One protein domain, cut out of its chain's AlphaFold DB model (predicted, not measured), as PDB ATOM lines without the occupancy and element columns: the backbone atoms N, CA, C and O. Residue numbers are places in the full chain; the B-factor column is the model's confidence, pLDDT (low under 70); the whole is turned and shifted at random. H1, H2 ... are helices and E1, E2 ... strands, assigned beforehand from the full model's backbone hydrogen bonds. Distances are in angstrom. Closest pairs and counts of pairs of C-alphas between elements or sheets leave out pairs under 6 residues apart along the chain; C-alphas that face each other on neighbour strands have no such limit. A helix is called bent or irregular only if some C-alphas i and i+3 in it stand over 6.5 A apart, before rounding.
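What this domain is: This is residues 31 to 165 of the 166 residues of an uncharacterized protein of Chrysochromulina tobinii (UniProt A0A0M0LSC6). Four helices, H1 to H4, make the body of the domain, with H4 near its middle, H3 running beside H4 the opposite way, H1 crossing H4 at a wide angle and H2 packed on H1; a small two-strand hairpin, E1 and E2, sits at one end of this body, and H5 packs on residues 103 to 107 of H4 towards the other. From H5 a long loop swings away and returns to the short H6 near H4; in that loop residues 130 to 135 stick out. The printed part has 135 residues with six named helices and two named strands, in the order H1 H2 H3 E1 E2 H4 H5 H6; the sheet is E1 - E2, antiparallel, and the class is mostly helix. The whole is compact, with a radius of gyration of the C-alphas of 15.9 A and spans of 52 by 36 by 27 A.

Where its parts are: Find C-alpha 31 at (-1.083, -31.358, -21.187), where H1, residues 31 to 39, begins and runs 12.0 A. Next come H2, residues 49 to 60, 16.5 A, and H3, residues 67 to 80, 19.8 A; H3 is irregular, with C-alphas 71 and 74 7.2 A apart. E1, residues 82 to 84, spans 6.2 A and E2, residues 87 to 89, 6.3 A. H4, residues 92 to 107, runs 22.6 A from C-alpha 92 at (6.374, -21.680, -16.808); it is neither bent nor irregular, but only just: C-alphas 93 and 96 are 6.4 A apart. H5, residues 117 to 127, spans 14.8 A, and H6, residues 158 to 163, 8.8 A, ending at C-alpha 163 (-3.144, -16.767, -33.200).

How they stand to each other: Start at H4, the hub. H1 touches it about perpendicular, at 76 degrees, closest at the C-alphas of Val 32 and Gly 96, 6.0 A. H3 touches it at a shallow tilt of 21 degrees, opposite ways, closest at Val 69 and Arg 105, C-alphas 6.1 A apart. H4 and H5 form a helical hairpin at 42 degrees, with C-alphas of Phe 107 and Glu 119 5.5 A apart. H6 is close to H4 but not clearly touching, C-alphas of Phe 104 and Ile 158 being 7.2 A apart. H2 touches H1, C-alphas of Leu 39 and Gly 55 at 5.0 A, and only just touches H3 with residues 49 to 53 alone, 3 pairs of C-alphas lying within 8 A and the closest, Leu 49 and Tyr 77, at 7.0 A. In the hairpin of E1 and E2, look for N 84 and O 87, 2.8 A, and N 82 and O 89, 2.9 A, within hydrogen-bond range. Every O i to N i+4 pair is within range in H5 and H6; H1 has 4 of 5, H2 7 of 8, H3 8 of 10 and H4 10 of 12.

The domain as a whole: The C-alphas of Asp 85 and Glu 150, the two farthest apart, are 52.5 A apart. The printed part has no cut, and the link from H5 to H6, 30 residues, is long. Mean pLDDT of the printed part is 74.5; residues 31 to 33, 124 to 125, 127 to 153 and 158 to 165 are under 70.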
ATOM      1  N   ARG A  31      -2.349 -30.657 -20.940       64.44
ATOM      2  CA  ARG A  31      -1.083 -31.358 -21.187       64.44
ATOM      3  C   ARG A  31       0.154 -30.464 -21.018       64.44
ATOM      4  O   ARG A  31       1.088 -30.894 -20.369       64.44
ATOM      5  N   VAL A  32       0.138 -29.214 -21.476       66.00
ATOM      6  CA  VAL A  32       1.275 -28.272 -21.411       66.00
ATOM      7  C   VAL A  32       1.680 -27.965 -19.966       66.00
ATOM      8  O   VAL A  32       2.852 -28.038 -19.607       66.00
ATOM      9  N   ARG A  33       0.702 -27.684 -19.093       65.75
ATOM     10  CA  ARG A  33       0.958 -27.453 -17.657       65.75
ATOM     11  C   ARG A  33       1.461 -28.707 -16.939       65.75
ATOM     12  O   ARG A  33       2.196 -28.600 -15.963       65.75
ATOM     13  N   PHE A  34       1.018 -29.879 -17.388       71.00
ATOM     14  CA  PHE A  34       1.444 -31.162 -16.840       71.00
ATOM     15  C   PHE A  34       2.856 -31.532 -17.310       71.00
ATOM     16  O   PHE A  34       3.664 -31.962 -16.492       71.00
ATOM     17  N   ALA A  35       3.167 -31.273 -18.581       75.81
ATOM     18  CA  ALA A  35       4.491 -31.434 -19.162       75.81
ATOM     19  C   ALA A  35       5.515 -30.557 -18.433       75.81
ATOM     20  O   ALA A  35       6.529 -31.079 -17.999       75.81
ATOM     21  N   PHE A  36       5.212 -29.278 -18.170       78.75
ATOM     22  CA  PHE A  36       6.127 -28.401 -17.422       78.75
ATOM     23  C   PHE A  36       6.564 -29.009 -16.083       78.75
ATOM     24  O   PHE A  36       7.750 -29.116 -15.811       78.75
ATOM     25  N   LYS A  37       5.604 -29.487 -15.280       79.56
ATOM     26  CA  LYS A  37       5.887 -30.116 -13.979       79.56
ATOM     27  C   LYS A  37       6.651 -31.434 -14.072       79.56
ATOM     28  O   LYS A  37       7.290 -31.825 -13.107       79.56
ATOM     29  N   LYS A  38       6.503 -32.169 -15.174       81.06
ATOM     30  CA  LYS A  38       7.263 -33.401 -15.409       81.06
ATOM     31  C   LYS A  38       8.691 -33.121 -15.863       81.06
ATOM     32  O   LYS A  38       9.556 -33.957 -15.625       81.06
ATOM     33  N   LEU A  39       8.886 -32.018 -16.584       82.69
ATOM     34  CA  LEU A  39      10.165 -31.629 -17.160       82.69
ATOM     35  C   LEU A  39      11.055 -30.916 -16.138       82.69
ATOM     36  O   LEU A  39      12.240 -31.201 -16.121       82.69
ATOM     37  N   ASP A  40      10.480 -30.067 -15.281       83.88
ATOM     38  CA  ASP A  40      11.134 -29.421 -14.127       83.88
ATOM     39  C   ASP A  40      11.388 -30.469 -13.025       83.88
ATOM     40  O   ASP A  40      10.660 -30.554 -12.029       83.88
ATOM     41  N   ALA A  41      12.347 -31.365 -13.267       78.31
ATOM     42  CA  ALA A  41      12.583 -32.558 -12.459       78.31
ATOM     43  C   ALA A  41      13.196 -32.201 -11.103       78.31
ATOM     44  O   ALA A  41      12.931 -32.879 -10.101       78.31
ATOM     45  N   ASP A  42      13.990 -31.133 -11.064       80.75
ATOM     46  CA  ASP A  42      14.608 -30.619  -9.847       80.75
ATOM     47  C   ASP A  42      13.720 -29.618  -9.073       80.75
ATOM     48  O   ASP A  42      14.049 -29.255  -7.941       80.75
ATOM     49  N   ASN A  43      12.551 -29.250  -9.618       81.25
ATOM     50  CA  ASN A  43      11.642 -28.222  -9.092       81.25
ATOM     51  C   ASN A  43      12.325 -26.858  -8.881       81.25
ATOM     52  O   ASN A  43      11.937 -26.094  -7.985       81.25
ATOM     53  N   SER A  44      13.324 -26.523  -9.695       82.00
ATOM     54  CA  SER A  44      13.958 -25.202  -9.711       82.00
ATOM     55  C   SER A  44      13.004 -24.105 -10.202       82.00
ATOM     56  O   SER A  44      13.268 -22.901 -10.054       82.00
ATOM     57  N   GLY A  45      11.852 -24.487 -10.760       80.88
ATOM     58  CA  GLY A  45      10.854 -23.568 -11.288       80.88
ATOM     59  C   GLY A  45      11.258 -23.010 -12.651       80.88
ATOM     60  O   GLY A  45      10.883 -21.875 -12.977       80.88
ATOM     61  N   GLY A  46      12.055 -23.765 -13.403       85.75
ATOM     62  CA  GLY A  46      12.450 -23.502 -14.779       85.75
ATOM     63  C   GLY A  46      13.063 -24.761 -15.387       85.75
ATOM     64  O   GLY A  46      13.768 -25.474 -14.701       85.75
ATOM     65  N   VAL A  47      12.786 -25.023 -16.662       88.00
ATOM     66  CA  VAL A  47      13.307 -26.212 -17.353       88.00
ATOM     67  C   VAL A  47      14.610 -25.850 -18.053       88.00
ATOM     68  O   VAL A  47      14.613 -24.922 -18.874       88.00
ATOM     69  N   ASP A  48      15.691 -26.563 -17.744       90.06
ATOM     70  CA  ASP A  48      16.971 -26.402 -18.439       90.06
ATOM     71  C   ASP A  48      17.060 -27.209 -19.754       90.06
ATOM     72  O   ASP A  48      16.144 -27.942 -20.125       90.06
ATOM     73  N   LEU A  49      18.145 -27.044 -20.520       86.38
ATOM     74  CA  LEU A  49      18.292 -27.698 -21.827       86.38
ATOM     75  C   LEU A  49      18.384 -29.235 -21.728       86.38
ATOM     76  O   LEU A  49      17.927 -29.931 -22.641       86.38
ATOM     77  N   ASP A  50      18.960 -29.770 -20.653       86.62
ATOM     78  CA  ASP A  50      19.150 -31.213 -20.468       86.62
ATOM     79  C   ASP A  50      17.847 -31.876 -20.002       86.62
ATOM     80  O   ASP A  50      17.440 -32.926 -20.528       86.62
ATOM     81  N   GLU A  51      17.143 -31.218 -19.079       88.19
ATOM     82  CA  GLU A  51      15.782 -31.557 -18.665       88.19
ATOM     83  C   GLU A  51      14.814 -31.532 -19.848       88.19
ATOM     84  O   GLU A  51      13.972 -32.422 -20.000       88.19
ATOM     85  N   LEU A  52      14.967 -30.555 -20.740       85.94
ATOM     86  CA  LEU A  52      14.142 -30.407 -21.927       85.94
ATOM     87  C   LEU A  52      14.341 -31.549 -22.925       85.94
ATOM     88  O   LEU A  52      13.358 -32.160 -23.348       85.94
ATOM     89  N   LYS A  53      15.593 -31.869 -23.281       84.00
ATOM     90  CA  LYS A  53      15.916 -32.973 -24.205       84.00
ATOM     91  C   LYS A  53      15.366 -34.298 -23.688       84.00
ATOM     92  O   LYS A  53      14.677 -35.023 -24.407       84.00
ATOM     93  N   THR A  54      15.632 -34.586 -22.418       82.19
ATOM     94  CA  THR A  54      15.265 -35.862 -21.798       82.19
ATOM     95  C   THR A  54      13.765 -35.955 -21.533       82.19
ATOM     96  O   THR A  54      13.149 -37.007 -21.715       82.19
ATOM     97  N   GLY A  55      13.157 -34.866 -21.071       83.94
ATOM     98  CA  GLY A  55      11.760 -34.853 -20.674       83.94
ATOM     99  C   GLY A  55      10.795 -34.771 -21.854       83.94
ATOM    100  O   GLY A  55       9.735 -35.390 -21.789       83.94
ATOM    101  N   LEU A  56      11.161 -34.108 -22.957       83.12
ATOM    102  CA  LEU A  56      10.329 -34.088 -24.165       83.12
ATOM    103  C   LEU A  56      10.234 -35.461 -24.828       83.12
ATOM    104  O   LEU A  56       9.128 -35.880 -25.156       83.12
ATOM    105  N   ALA A  57      11.347 -36.189 -24.974       81.06
ATOM    106  CA  ALA A  57      11.322 -37.551 -25.519       81.06
ATOM    107  C   ALA A  57      10.362 -38.453 -24.715       81.06
ATOM    108  O   ALA A  57       9.469 -39.095 -25.272       81.06
ATOM    109  N   LYS A  58      10.443 -38.382 -23.379       81.25
ATOM    110  CA  LYS A  58       9.531 -39.094 -22.469       81.25
ATOM    111  C   LYS A  58       8.076 -38.642 -22.591       81.25
ATOM    112  O   LYS A  58       7.183 -39.481 -22.510       81.25
ATOM    113  N   GLU A  59       7.818 -37.346 -22.747       81.06
ATOM    114  CA  GLU A  59       6.452 -36.821 -22.861       81.06
ATOM    115  C   GLU A  59       5.800 -37.217 -24.191       81.06
ATOM    116  O   GLU A  59       4.608 -37.529 -24.206       81.06
ATOM    117  N   PHE A  60       6.569 -37.284 -25.280       76.00
ATOM    118  CA  PHE A  60       6.089 -37.805 -26.563       76.00
ATOM    119  C   PHE A  60       6.043 -39.341 -26.618       76.00
ATOM    120  O   PHE A  60       5.414 -39.898 -27.513       76.00
ATOM    121  N   GLY A  61       6.641 -40.033 -25.642       77.38
ATOM    122  CA  GLY A  61       6.691 -41.495 -25.603       77.38
ATOM    123  C   GLY A  61       7.572 -42.087 -26.703       77.38
ATOM    124  O   GLY A  61       7.288 -43.181 -27.185       77.38
ATOM    125  N   VAL A  62       8.604 -41.347 -27.111       77.12
ATOM    126  CA  VAL A  62       9.569 -41.736 -28.144       77.12
ATOM    127  C   VAL A  62      10.950 -41.907 -27.521       77.12
ATOM    128  O   VAL A  62      11.285 -41.225 -26.551       77.12
ATOM    129  N   ASP A  63      11.760 -42.799 -28.089       76.19
ATOM    130  CA  ASP A  63      13.152 -42.975 -27.655       76.19
ATOM    131  C   ASP A  63      13.999 -41.738 -27.994       76.19
ATOM    132  O   ASP A  63      14.860 -41.331 -27.216       76.19
ATOM    133  N   GLU A  64      13.707 -41.101 -29.132       77.25
ATOM    134  CA  GLU A  64      14.384 -39.898 -29.603       77.25
ATOM    135  C   GLU A  64      13.404 -38.980 -30.348       77.25
ATOM    136  O   GLU A  64      12.472 -39.432 -31.019       77.25
ATOM    137  N   LEU A  65      13.588 -37.666 -30.204       80.19
ATOM    138  CA  LEU A  65      12.812 -36.671 -30.945       80.19
ATOM    139  C   LEU A  65      13.206 -36.675 -32.424       80.19
ATOM    140  O   LEU A  65      14.305 -37.084 -32.788       80.19
ATOM    141  N   ALA A  66      12.330 -36.146 -33.279       80.62
ATOM    142  CA  ALA A  66      12.643 -36.003 -34.693       80.62
ATOM    143  C   ALA A  66      13.958 -35.206 -34.897       80.62
ATOM    144  O   ALA A  66      14.182 -34.212 -34.193       80.62
ATOM    145  N   PRO A  67      14.840 -35.599 -35.838       82.31
ATOM    146  CA  PRO A  67      16.189 -35.034 -35.940       82.31
ATOM    147  C   PRO A  67      16.224 -33.511 -36.116       82.31
ATOM    148  O   PRO A  67      17.066 -32.833 -35.525       82.31
ATOM    149  N   HIS A  68      15.286 -32.948 -36.879       80.69
ATOM    150  CA  HIS A  68      15.161 -31.502 -37.084       80.69
ATOM    151  C   HIS A  68      14.708 -30.760 -35.822       80.69
ATOM    152  O   HIS A  68      15.089 -29.606 -35.622       80.69
ATOM    153  N   VAL A  69      13.952 -31.419 -34.938       80.94
ATOM    154  CA  VAL A  69      13.591 -30.877 -33.621       80.94
ATOM    155  C   VAL A  69      14.831 -30.784 -32.743       80.94
ATOM    156  O   VAL A  69      15.062 -29.729 -32.163       80.94
ATOM    157  N   ILE A  70      15.650 -31.840 -32.679       83.75
ATOM    158  CA  ILE A  70      16.900 -31.836 -31.899       83.75
ATOM    159  C   ILE A  70      17.867 -30.781 -32.442       83.75
ATOM    160  O   ILE A  70      18.422 -30.009 -31.661       83.75
ATOM    161  N   ALA A  71      18.015 -30.699 -33.766       85.62
ATOM    162  CA  ALA A  71      18.887 -29.724 -34.414       85.62
ATOM    163  C   ALA A  71      18.477 -28.271 -34.110       85.62
ATOM    164  O   ALA A  71      19.338 -27.430 -33.865       85.62
ATOM    165  N   ALA A  72      17.173 -27.977 -34.077       83.81
ATOM    166  CA  ALA A  72      16.660 -26.642 -33.760       83.81
ATOM    167  C   ALA A  72      16.525 -26.375 -32.247       83.81
ATOM    168  O   ALA A  72      16.312 -25.231 -31.842       83.81
ATOM    169  N   MET A  73      16.616 -27.406 -31.399       84.44
ATOM    170  CA  MET A  73      16.247 -27.322 -29.985       84.44
ATOM    171  C   MET A  73      17.086 -26.305 -29.222       84.44
ATOM    172  O   MET A  73      16.523 -25.493 -28.497       84.44
ATOM    173  N   GLU A  74      18.408 -26.331 -29.389       86.94
ATOM    174  CA  GLU A  74      19.329 -25.462 -28.651       86.94
ATOM    175  C   GLU A  74      19.215 -23.993 -29.079       86.94
ATOM    176  O   GLU A  74      19.181 -23.097 -28.234       86.94
ATOM    177  N   GLU A  75      19.097 -23.732 -30.381       87.69
ATOM    178  CA  GLU A  75      18.877 -22.382 -30.906       87.69
ATOM    179  C   GLU A  75      17.560 -21.807 -30.369       87.69
ATOM    180  O   GLU A  75      17.520 -20.709 -29.809       87.69
ATOM    181  N   LYS A  76      16.478 -22.586 -30.469       84.25
ATOM    182  CA  LYS A  76      15.150 -22.175 -30.007       84.25
ATOM    183  C   LYS A  76      15.082 -22.053 -28.496       84.25
ATOM    184  O   LYS A  76      14.456 -21.127 -27.987       84.25
ATOM    185  N   TYR A  77      15.749 -22.944 -27.772       86.69
ATOM    186  CA  TYR A  77      15.891 -22.834 -26.329       86.69
ATOM    187  C   TYR A  77      16.532 -21.499 -25.970       86.69
ATOM    188  O   TYR A  77      15.972 -20.742 -25.190       86.69
ATOM    189  N   ASN A  78      17.646 -21.147 -26.608       86.25
ATOM    190  CA  ASN A  78      18.327 -19.880 -26.362       86.25
ATOM    191  C   ASN A  78      17.505 -18.643 -26.748       86.25
ATOM    192  O   ASN A  78      17.713 -17.590 -26.147       86.25
ATOM    193  N   LEU A  79      16.602 -18.766 -27.726       85.00
ATOM    194  CA  LEU A  79      15.681 -17.706 -28.140       85.00
ATOM    195  C   LEU A  79      14.562 -17.457 -27.116       85.00
ATOM    196  O   LEU A  79      14.104 -16.324 -26.977       85.00
ATOM    197  N   HIS A  80      14.101 -18.508 -26.432       83.38
ATOM    198  CA  HIS A  80      12.945 -18.450 -25.531       83.38
ATOM    199  C   HIS A  80      13.299 -18.476 -24.044       83.38
ATOM    200  O   HIS A  80      12.488 -18.032 -23.232       83.38
ATOM    201  N   ALA A  81      14.464 -19.008 -23.682       86.94
ATOM    202  CA  ALA A  81      14.908 -19.108 -22.304       86.94
ATOM    203  C   ALA A  81      15.148 -17.719 -21.713       86.94
ATOM    204  O   ALA A  81      15.747 -16.839 -22.334       86.94
ATOM    205  N   GLU A  82      14.693 -17.551 -20.480       87.19
ATOM    206  CA  GLU A  82      14.908 -16.353 -19.683       87.19
ATOM    207  C   GLU A  82      16.083 -16.605 -18.735       87.19
ATOM    208  O   GLU A  82      16.343 -17.740 -18.325       87.19
ATOM    209  N   GLU A  83      16.814 -15.551 -18.381       87.19
ATOM    210  CA  GLU A  83      17.841 -15.654 -17.351       87.19
ATOM    211  C   GLU A  83      17.184 -15.599 -15.969       87.19
ATOM    212  O   GLU A  83      16.487 -14.640 -15.627       87.19
ATOM    213  N   LYS A  84      17.405 -16.640 -15.170       82.56
ATOM    214  CA  LYS A  84      16.929 -16.775 -13.796       82.56
ATOM    215  C   LYS A  84      18.076 -17.327 -12.959       82.56
ATOM    216  O   LYS A  84      18.687 -18.325 -13.328       82.56
ATOM    217  N   ASP A  85      18.397 -16.659 -11.855       82.88
ATOM    218  CA  ASP A  85      19.457 -17.083 -10.929       82.88
ATOM    219  C   ASP A  85      20.828 -17.319 -11.612       82.88
ATOM    220  O   ASP A  85      21.591 -18.209 -11.235       82.88
ATOM    221  N   GLY A  86      21.144 -16.524 -12.647       81.69
ATOM    222  CA  GLY A  86      22.392 -16.623 -13.418       81.69
ATOM    223  C   GLY A  86      22.456 -17.808 -14.390       81.69
ATOM    224  O   GLY A  86      23.530 -18.126 -14.903       81.69
ATOM    225  N   LYS A  87      21.326 -18.478 -14.645       84.50
ATOM    226  CA  LYS A  87      21.192 -19.568 -15.618       84.50
ATOM    227  C   LYS A  87      20.075 -19.261 -16.608       84.50
ATOM    228  O   LYS A  87      19.079 -18.634 -16.264       84.50
ATOM    229  N   LYS A  88      20.215 -19.734 -17.845       88.00
ATOM    230  CA  LYS A  88      19.112 -19.718 -18.813       88.00
ATOM    231  C   LYS A  88      18.174 -20.873 -18.517       88.00
ATOM    232  O   LYS A  88      18.652 -22.005 -18.487       88.00
ATOM    233  N   VAL A  89      16.885 -20.589 -18.360       89.44
ATOM    234  CA  VAL A  89      15.829 -21.584 -18.129       89.44
ATOM    235  C   VAL A  89      14.540 -21.206 -18.856       89.44
ATOM    236  O   VAL A  89      14.231 -20.028 -19.055       89.44
ATOM    237  N   LEU A  90      13.739 -22.200 -19.227       87.06
ATOM    238  CA  LEU A  90      12.365 -21.982 -19.672       87.06
ATOM    239  C   LEU A  90      11.454 -21.895 -18.446       87.06
ATOM    240  O   LEU A  90      11.126 -22.906 -17.832       87.06
ATOM    241  N   THR A  91      11.026 -20.689 -18.079       85.62
ATOM    242  CA  THR A  91      10.037 -20.493 -17.008       85.62
ATOM    243  C   THR A  91       8.651 -20.972 -17.449       85.62
ATOM    244  O   THR A  91       8.353 -21.044 -18.641       85.62
ATOM    245  N   ALA A  92       7.745 -21.242 -16.503       78.94
ATOM    246  CA  ALA A  92       6.374 -21.680 -16.808       78.94
ATOM    247  C   ALA A  92       5.630 -20.748 -17.790       78.94
ATOM    248  O   ALA A  92       4.766 -21.197 -18.544       78.94
ATOM    249  N   LYS A  93       5.979 -19.454 -17.785       79.31
ATOM    250  CA  LYS A  93       5.410 -18.427 -18.664       79.31
ATOM    251  C   LYS A  93       5.798 -18.649 -20.128       79.31
ATOM    252  O   LYS A  93       4.935 -18.584 -20.998       79.31
ATOM    253  N   VAL A  94       7.077 -18.907 -20.401       81.69
ATOM    254  CA  VAL A  94       7.600 -19.075 -21.771       81.69
ATOM    255  C   VAL A  94       7.525 -20.520 -22.253       81.69
ATOM    256  O   VAL A  94       7.364 -20.768 -23.450       81.69
ATOM    257  N   PHE A  95       7.560 -21.473 -21.320       82.19
ATOM    258  CA  PHE A  95       7.529 -22.899 -21.615       82.19
ATOM    259  C   PHE A  95       6.288 -23.293 -22.405       82.19
ATOM    260  O   PHE A  95       6.392 -24.094 -23.323       82.19
ATOM    261  N   GLY A  96       5.120 -22.720 -22.097       75.62
ATOM    262  CA  GLY A  96       3.893 -23.096 -22.795       75.62
ATOM    263  C   GLY A  96       3.972 -22.857 -24.302       75.62
ATOM    264  O   GLY A  96       3.629 -23.740 -25.088       75.62
ATOM    265  N   ARG A  97       4.502 -21.698 -24.701       75.50
ATOM    266  CA  ARG A  97       4.704 -21.349 -26.110       75.50
ATOM    267  C   ARG A  97       5.788 -22.212 -26.751       75.50
ATOM    268  O   ARG A  97       5.571 -22.743 -27.836       75.50
ATOM    269  N   TYR A  98       6.914 -22.381 -26.060       81.50
ATOM    270  CA  TYR A  98       8.024 -23.202 -26.536       81.50
ATOM    271  C   TYR A  98       7.608 -24.663 -26.753       81.50
ATOM    272  O   TYR A  98       7.862 -25.241 -27.804       81.50
ATOM    273  N   PHE A  99       6.901 -25.248 -25.787       79.88
ATOM    274  CA  PHE A  99       6.402 -26.616 -25.855       79.88
ATOM    275  C   PHE A  99       5.468 -26.816 -27.051       79.88
ATOM    276  O   PHE A  99       5.549 -27.836 -27.727       79.88
ATOM    277  N   CYS A 100       4.616 -25.833 -27.357       75.69
ATOM    278  CA  CYS A 100       3.756 -25.894 -28.537       75.69
ATOM    279  C   CYS A 100       4.555 -25.812 -29.844       75.69
ATOM    280  O   CYS A 100       4.235 -26.543 -30.777       75.69
ATOM    281  N   GLU A 101       5.603 -24.983 -29.913       79.12
ATOM    282  CA  GLU A 101       6.495 -24.934 -31.081       79.12
ATOM    283  C   GLU A 101       7.245 -26.256 -31.283       79.12
ATOM    284  O   GLU A 101       7.324 -26.751 -32.407       79.12
ATOM    285  N   VAL A 102       7.753 -26.865 -30.209       81.44
ATOM    286  CA  VAL A 102       8.423 -28.170 -30.295       81.44
ATOM    287  C   VAL A 102       7.445 -29.271 -30.679       81.44
ATOM    288  O   VAL A 102       7.761 -30.080 -31.545       81.44
ATOM    289  N   MET A 103       6.248 -29.283 -30.094       79.00
ATOM    290  CA  MET A 103       5.200 -30.230 -30.461       79.00
ATOM    291  C   MET A 103       4.823 -30.094 -31.938       79.00
ATOM    292  O   MET A 103       4.739 -31.100 -32.628       79.00
ATOM    293  N   PHE A 104       4.650 -28.867 -32.439       79.38
ATOM    294  CA  PHE A 104       4.371 -28.618 -33.853       79.38
ATOM    295  C   PHE A 104       5.471 -29.202 -34.741       79.38
ATOM    296  O   PHE A 104       5.190 -30.030 -35.597       79.38
ATOM    297  N   ARG A 105       6.733 -28.849 -34.472       81.25
ATOM    298  CA  ARG A 105       7.884 -29.353 -35.232       81.25
ATOM    299  C   ARG A 105       8.038 -30.870 -35.138       81.25
ATOM    300  O   ARG A 105       8.538 -31.481 -36.064       81.25
ATOM    301  N   HIS A 106       7.645 -31.482 -34.023       82.12
ATOM    302  CA  HIS A 106       7.705 -32.932 -33.866       82.12
ATOM    303  C   HIS A 106       6.735 -33.660 -34.801       82.12
ATOM    304  O   HIS A 106       7.077 -34.726 -35.307       82.12
ATOM    305  N   PHE A 107       5.549 -33.089 -35.027       81.56
ATOM    306  CA  PHE A 107       4.549 -33.667 -35.926       81.56
ATOM    307  C   PHE A 107       4.730 -33.254 -37.389       81.56
ATOM    308  O   PHE A 107       4.329 -34.027 -38.248       81.56
ATOM    309  N   ASP A 108       5.362 -32.107 -37.650       81.38
ATOM    310  CA  ASP A 108       5.807 -31.637 -38.971       81.38
ATOM    311  C   ASP A 108       7.037 -32.453 -39.407       81.38
ATOM    312  O   ASP A 108       8.187 -32.088 -39.135       81.38
ATOM    313  N   LYS A 109       6.798 -33.641 -39.972       78.69
ATOM    314  CA  LYS A 109       7.835 -34.643 -40.276       78.69
ATOM    315  C   LYS A 109       8.700 -34.218 -41.449       78.69
ATOM    316  O   LYS A 109       9.879 -34.579 -41.487       78.69
ATOM    317  N   ASP A 110       8.113 -33.504 -42.400       78.69
ATOM    318  CA  ASP A 110       8.814 -32.997 -43.574       78.69
ATOM    319  C   ASP A 110       9.464 -31.624 -43.330       78.69
ATOM    320  O   ASP A 110      10.277 -31.173 -44.143       78.69
ATOM    321  N   ASN A 111       9.197 -31.012 -42.169       76.69
ATOM    322  CA  ASN A 111       9.698 -29.701 -41.773       76.69
ATOM    323  C   ASN A 111       9.297 -28.621 -42.797       76.69
ATOM    324  O   ASN A 111      10.059 -27.682 -43.064       76.69
ATOM    325  N   SER A 112       8.101 -28.759 -43.377       77.44
ATOM    326  CA  SER A 112       7.486 -27.793 -44.293       77.44
ATOM    327  C   SER A 112       7.077 -26.500 -43.585       77.44
ATOM    328  O   SER A 112       6.905 -25.459 -44.228       77.44
ATOM    329  N   GLY A 113       6.953 -26.526 -42.253       72.31
ATOM    330  CA  GLY A 113       6.437 -25.417 -41.455       72.31
ATOM    331  C   GLY A 113       4.908 -25.356 -41.419       72.31
ATOM    332  O   GLY A 113       4.346 -24.406 -40.855       72.31
ATOM    333  N   THR A 114       4.240 -26.359 -41.988       75.06
ATOM    334  CA  THR A 114       2.790 -26.547 -41.971       75.06
ATOM    335  C   THR A 114       2.464 -27.970 -41.551       75.06
ATOM    336  O   THR A 114       3.138 -28.882 -41.987       75.06
ATOM    337  N   LEU A 115       1.422 -28.171 -40.741       76.00
ATOM    338  CA  LEU A 115       0.937 -29.529 -40.487       76.00
ATOM    339  C   LEU A 115      -0.069 -29.935 -41.561       76.00
ATOM    340  O   LEU A 115      -1.100 -29.264 -41.713       76.00
ATOM    341  N   GLU A 116       0.218 -31.040 -42.238       75.25
ATOM    342  CA  GLU A 116      -0.684 -31.703 -43.180       75.25
ATOM    343  C   GLU A 116      -1.769 -32.513 -42.456       75.25
ATOM    344  O   GLU A 116      -1.633 -32.875 -41.286       75.25
ATOM    345  N   LEU A 117      -2.854 -32.885 -43.147       70.25
ATOM    346  CA  LEU A 117      -3.983 -33.614 -42.544       70.25
ATOM    347  C   LEU A 117      -3.550 -34.862 -41.747       70.25
ATOM    348  O   LEU A 117      -4.070 -35.107 -40.656       70.25
ATOM    349  N   ALA A 118      -2.604 -35.645 -42.273       72.44
ATOM    350  CA  ALA A 118      -2.092 -36.840 -41.605       72.44
ATOM    351  C   ALA A 118      -1.327 -36.501 -40.310       72.44
ATOM    352  O   ALA A 118      -1.528 -37.144 -39.277       72.44
ATOM    353  N   GLU A 119      -0.506 -35.455 -40.340       77.12
ATOM    354  CA  GLU A 119       0.290 -34.980 -39.205       77.12
ATOM    355  C   GLU A 119      -0.591 -34.344 -38.133       77.12
ATOM    356  O   GLU A 119      -0.434 -34.611 -36.940       77.12
ATOM    357  N   VAL A 120      -1.602 -33.578 -38.552       72.81
ATOM    358  CA  VAL A 120      -2.627 -33.036 -37.662       72.81
ATOM    359  C   VAL A 120      -3.378 -34.172 -36.970       72.81
ATOM    360  O   VAL A 120      -3.572 -34.126 -35.758       72.81
ATOM    361  N   GLN A 121      -3.759 -35.236 -37.682       71.50
ATOM    362  CA  GLN A 121      -4.403 -36.393 -37.056       71.50
ATOM    363  C   GLN A 121      -3.509 -37.075 -36.009       71.50
ATOM    364  O   GLN A 121      -4.013 -37.483 -34.958       71.50
ATOM    365  N   GLU A 122      -2.206 -37.208 -36.260       73.56
ATOM    366  CA  GLU A 122      -1.249 -37.739 -35.278       73.56
ATOM    367  C   GLU A 122      -1.108 -36.817 -34.059       73.56
ATOM    368  O   GLU A 122      -1.265 -37.276 -32.920       73.56
ATOM    369  N   ALA A 123      -0.928 -35.516 -34.289       74.75
ATOM    370  CA  ALA A 123      -0.831 -34.502 -33.244       74.75
ATOM    371  C   ALA A 123      -2.081 -34.481 -32.360       74.75
ATOM    372  O   ALA A 123      -2.011 -34.410 -31.131       74.75
ATOM    373  N   LEU A 124      -3.254 -34.605 -32.970       69.75
ATOM    374  CA  LEU A 124      -4.518 -34.613 -32.257       69.75
ATOM    375  C   LEU A 124      -4.753 -35.906 -31.484       69.75
ATOM    376  O   LEU A 124      -5.213 -35.845 -30.348       69.75
ATOM    377  N   LYS A 125      -4.392 -37.073 -32.031       69.19
ATOM    378  CA  LYS A 125      -4.408 -38.338 -31.271       69.19
ATOM    379  C   LYS A 125      -3.511 -38.250 -30.038       69.19
ATOM    380  O   LYS A 125      -3.876 -38.772 -28.986       69.19
ATOM    381  N   PHE A 126      -2.370 -37.571 -30.153       71.31
ATOM    382  CA  PHE A 126      -1.497 -37.273 -29.020       71.31
ATOM    383  C   PHE A 126      -2.135 -36.276 -28.037       71.31
ATOM    384  O   PHE A 126      -1.983 -36.414 -26.822       71.31
ATOM    385  N   LEU A 127      -2.901 -35.306 -28.544       66.38
ATOM    386  CA  LEU A 127      -3.614 -34.285 -27.771       66.38
ATOM    387  C   LEU A 127      -4.996 -34.693 -27.249       66.38
ATOM    388  O   LEU A 127      -5.586 -33.915 -26.492       66.38
ATOM    389  N   VAL A 128      -5.495 -35.893 -27.533       64.12
ATOM    390  CA  VAL A 128      -6.661 -36.483 -26.855       64.12
ATOM    391  C   VAL A 128      -6.163 -37.296 -25.660       64.12
ATOM    392  O   VAL A 128      -5.148 -37.988 -25.721       64.12
ATOM    393  N   LYS A 129      -6.764 -37.101 -24.479       56.62
ATOM    394  CA  LYS A 129      -6.455 -37.969 -23.329       56.62
ATOM    395  C   LYS A 129      -7.242 -39.264 -23.544       56.62
ATOM    396  O   LYS A 129      -8.411 -39.144 -23.903       56.62
ATOM    397  N   PRO A 130      -6.643 -40.451 -23.348       55.97
ATOM    398  CA  PRO A 130      -7.436 -41.669 -23.279       55.97
ATOM    399  C   PRO A 130      -8.505 -41.494 -22.195       55.97
ATOM    400  O   PRO A 130      -8.248 -40.842 -21.174       55.97
ATOM    401  N   ASP A 131      -9.709 -41.998 -22.456       55.09
ATOM    402  CA  ASP A 131     -10.763 -42.036 -21.446       55.09
ATOM    403  C   ASP A 131     -10.359 -42.954 -20.272       55.09
ATOM    404  O   ASP A 131      -9.282 -43.558 -20.263       55.09
ATOM    405  N   ALA A 132     -11.208 -43.033 -19.243       52.25
ATOM    406  CA  ALA A 132     -10.957 -43.878 -18.074       52.25
ATOM    407  C   ALA A 132     -10.781 -45.372 -18.426       52.25
ATOM    408  O   ALA A 132     -10.174 -46.104 -17.648       52.25
ATOM    409  N   ASP A 133     -11.253 -45.789 -19.604       56.22
ATOM    410  CA  ASP A 133     -11.229 -47.159 -20.113       56.22
ATOM    411  C   ASP A 133     -10.102 -47.390 -21.142       56.22
ATOM    412  O   ASP A 133      -9.934 -48.494 -21.661       56.22
ATOM    413  N   GLY A 134      -9.283 -46.369 -21.423       55.38
ATOM    414  CA  GLY A 134      -8.164 -46.434 -22.363       55.38
ATOM    415  C   GLY A 134      -8.536 -46.216 -23.833       55.38
ATOM    416  O   GLY A 134      -7.651 -46.289 -24.692       55.38
ATOM    417  N   ASN A 135      -9.795 -45.911 -24.158       51.28
ATOM    418  CA  ASN A 135     -10.202 -45.640 -25.531       51.28
ATOM    419  C   ASN A 135      -9.758 -44.239 -25.962       51.28
ATOM    420  O   ASN A 135      -9.878 -43.243 -25.243       51.28
ATOM    421  N   LYS A 136      -9.242 -44.160 -27.189       54.59
ATOM    422  CA  LYS A 136      -8.862 -42.904 -27.835       54.59
ATOM    423  C   LYS A 136      -9.986 -42.500 -28.781       54.59
ATOM    424  O   LYS A 136     -10.087 -43.042 -29.879       54.59
ATOM    425  N   VAL A 137     -10.837 -41.565 -28.362       54.12
ATOM    426  CA  VAL A 137     -11.852 -40.991 -29.255       54.12
ATOM    427  C   VAL A 137     -11.131 -40.218 -30.359       54.12
ATOM    428  O   VAL A 137     -10.315 -39.342 -30.070       54.12
ATOM    429  N   ALA A 138     -11.396 -40.558 -31.622       50.84
ATOM    430  CA  ALA A 138     -10.859 -39.809 -32.750       50.84
ATOM    431  C   ALA A 138     -11.476 -38.398 -32.741       50.84
ATOM    432  O   ALA A 138     -12.702 -38.276 -32.783       50.84
ATOM    433  N   PRO A 139     -10.668 -37.330 -32.652       53.09
ATOM    434  CA  PRO A 139     -11.200 -35.979 -32.664       53.09
ATOM    435  C   PRO A 139     -11.749 -35.668 -34.060       53.09
ATOM    436  O   PRO A 139     -11.047 -35.827 -35.058       53.09
ATOM    437  N   ILE A 140     -13.002 -35.219 -34.126       52.19
ATOM    438  CA  ILE A 140     -13.577 -34.649 -35.346       52.19
ATOM    439  C   ILE A 140     -13.173 -33.184 -35.386       52.19
ATOM    440  O   ILE A 140     -13.511 -32.430 -34.473       52.19
ATOM    441  N   ILE A 141     -12.438 -32.791 -36.425       56.66
ATOM    442  CA  ILE A 141     -12.008 -31.407 -36.621       56.66
ATOM    443  C   ILE A 141     -12.565 -30.889 -37.935       56.66
ATOM    444  O   ILE A 141     -12.423 -31.530 -38.973       56.66
ATOM    445  N   ALA A 142     -13.192 -29.718 -37.863       55.50
ATOM    446  CA  ALA A 142     -13.504 -28.898 -39.019       55.50
ATOM    447  C   ALA A 142     -12.423 -27.820 -39.133       55.50
ATOM    448  O   ALA A 142     -12.211 -27.055 -38.188       55.50
ATOM    449  N   PHE A 143     -11.729 -27.781 -40.267       60.84
ATOM    450  CA  PHE A 143     -10.748 -26.739 -40.552       60.84
ATOM    451  C   PHE A 143     -11.417 -25.550 -41.245       60.84
ATOM    452  O   PHE A 143     -12.409 -25.737 -41.957       60.84
ATOM    453  N   PRO A 144     -10.899 -24.325 -41.044       63.91
ATOM    454  CA  PRO A 144     -11.334 -23.173 -41.820       63.91
ATOM    455  C   PRO A 144     -11.196 -23.455 -43.326       63.91
ATOM    456  O   PRO A 144     -10.181 -24.036 -43.732       63.91
ATOM    457  N   PRO A 145     -12.157 -23.023 -44.163       65.62
ATOM    458  CA  PRO A 145     -12.059 -23.177 -45.613       65.62
ATOM    459  C   PRO A 145     -10.782 -22.542 -46.167       65.62
ATOM    460  O   PRO A 145     -10.139 -23.116 -47.031       65.62
ATOM    461  N   GLU A 146     -10.350 -21.406 -45.612       69.75
ATOM    462  CA  GLU A 146      -9.103 -20.732 -45.998       69.75
ATOM    463  C   GLU A 146      -7.808 -21.527 -45.737       69.75
ATOM    464  O   GLU A 146      -6.766 -21.167 -46.281       69.75
ATOM    465  N   LEU A 147      -7.851 -22.595 -44.933       68.12
ATOM    466  CA  LEU A 147      -6.708 -23.489 -44.671       68.12
ATOM    467  C   LEU A 147      -6.905 -24.887 -45.269       68.12
ATOM    468  O   LEU A 147      -6.103 -25.785 -45.007       68.12
ATOM    469  N   THR A 148      -7.973 -25.065 -46.047       68.38
ATOM    470  CA  THR A 148      -8.340 -26.322 -46.693       68.38
ATOM    471  C   THR A 148      -8.331 -26.112 -48.203       68.38
ATOM    472  O   THR A 148      -9.026 -25.243 -48.726       68.38
ATOM    473  N   THR A 149      -7.532 -26.883 -48.926       69.75
ATOM    474  CA  THR A 149      -7.505 -26.833 -50.388       69.75
ATOM    475  C   THR A 149      -8.801 -27.408 -50.973       69.75
ATOM    476  O   THR A 149      -9.547 -28.130 -50.309       69.75
ATOM    477  N   GLU A 150      -9.054 -27.155 -52.259       57.22
ATOM    478  CA  GLU A 150     -10.185 -27.762 -52.981       57.22
ATOM    479  C   GLU A 150     -10.108 -29.304 -53.035       57.22
ATOM    480  O   GLU A 150     -11.131 -29.962 -53.215       57.22
ATOM    481  N   SER A 151      -8.916 -29.890 -52.835       60.31
ATOM    482  CA  SER A 151      -8.710 -31.341 -52.704       60.31
ATOM    483  C   SER A 151      -9.003 -31.883 -51.297       60.31
ATOM    484  O   SER A 151      -8.974 -33.100 -51.105       60.31
ATOM    485  N   GLY A 152      -9.308 -31.018 -50.320       59.06
ATOM    486  CA  GLY A 152      -9.521 -31.390 -48.917       59.06
ATOM    487  C   GLY A 152      -8.229 -31.535 -48.107       59.06
ATOM    488  O   GLY A 152      -8.255 -32.064 -46.996       59.06
ATOM    489  N   GLU A 153      -7.104 -31.089 -48.661       63.88
ATOM    490  CA  GLU A 153      -5.801 -31.080 -48.004       63.88
ATOM    491  C   GLU A 153      -5.705 -29.874 -47.072       63.88
ATOM    492  O   GLU A 153      -6.198 -28.789 -47.380       63.88
ATOM    493  N   VAL A 154      -5.120 -30.067 -45.897       71.38
ATOM    494  CA  VAL A 154      -5.121 -29.061 -44.835       71.38
ATOM    495  C   VAL A 154      -3.691 -28.640 -44.591       71.38
ATOM    496  O   VAL A 154      -2.884 -29.496 -44.256       71.38
ATOM    497  N   HIS A 155      -3.395 -27.346 -44.704       72.75
ATOM    498  CA  HIS A 155      -2.080 -26.792 -44.380       72.75
ATOM    499  C   HIS A 155      -2.221 -25.826 -43.205       72.75
ATOM    500  O   HIS A 155      -2.668 -24.688 -43.366       72.75
ATOM    501  N   LEU A 156      -1.847 -26.270 -42.004       72.38
ATOM    502  CA  LEU A 156      -1.908 -25.432 -40.805       72.38
ATOM    503  C   LEU A 156      -0.553 -24.777 -40.528       72.38
ATOM    504  O   LEU A 156       0.345 -25.459 -40.030       72.38
ATOM    505  N   PRO A 157      -0.382 -23.465 -40.772       72.75
ATOM    506  CA  PRO A 157       0.856 -22.787 -40.425       72.75
ATOM    507  C   PRO A 157       0.966 -22.597 -38.911       72.75
ATOM    508  O   PRO A 157      -0.024 -22.342 -38.215       72.75
ATOM    509  N   ILE A 158       2.195 -22.603 -38.393       66.44
ATOM    510  CA  ILE A 158       2.459 -22.358 -36.964       66.44
ATOM    511  C   ILE A 158       1.908 -21.002 -36.472       66.44
ATOM    512  O   ILE A 158       1.544 -20.846 -35.306       66.44
ATOM    513  N   SER A 159       1.784 -20.016 -37.365       63.91
ATOM    514  CA  SER A 159       1.184 -18.712 -37.060       63.91
ATOM    515  C   SER A 159      -0.291 -18.815 -36.670       63.91
ATOM    516  O   SER A 159      -0.724 -18.098 -35.770       63.91
ATOM    517  N   TRP A 160      -1.049 -19.728 -37.283       67.56
ATOM    518  CA  TRP A 160      -2.441 -19.990 -36.919       67.56
ATOM    519  C   TRP A 160      -2.544 -20.625 -35.528       67.56
ATOM    520  O   TRP A 160      -3.404 -20.247 -34.728       67.56
ATOM    521  N   VAL A 161      -1.616 -21.534 -35.207       64.81
ATOM    522  CA  VAL A 161      -1.518 -22.161 -33.881       64.81
ATOM    523  C   VAL A 161      -1.287 -21.101 -32.804       64.81
ATOM    524  O   VAL A 161      -1.940 -21.139 -31.765       64.81
ATOM    525  N   PHE A 162      -0.422 -20.116 -33.064       59.31
ATOM    526  CA  PHE A 162      -0.183 -19.008 -32.136       59.31
ATOM    527  C   PHE A 162      -1.334 -18.000 -32.070       59.31
ATOM    528  O   PHE A 162      -1.641 -17.532 -30.983       59.31
ATOM    529  N   ALA A 163      -1.993 -17.679 -33.187       56.56
ATOM    530  CA  ALA A 163      -3.144 -16.767 -33.200       56.56
ATOM    531  C   ALA A 163      -4.364 -17.331 -32.450       56.56
ATOM    532  O   ALA A 163      -5.206 -16.578 -31.967       56.56
ATOM    533  N   SER A 164      -4.446 -18.657 -32.338       49.22
ATOM    534  CA  SER A 164      -5.495 -19.362 -31.599       49.22
ATOM    535  C   SER A 164      -5.218 -19.451 -30.088       49.22
ATOM    536  O   SER A 164      -6.044 -19.992 -29.351       49.22
ATOM    537  N   MET A 165      -4.072 -18.936 -29.620       42.06
ATOM    538  CA  MET A 165      -3.692 -18.858 -28.207       42.06
ATOM    539  C   MET A 165      -3.737 -17.388 -27.737       42.06
ATOM    540  O   MET A 165      -3.075 -16.552 -28.352       42.06
TER     541      MET A 165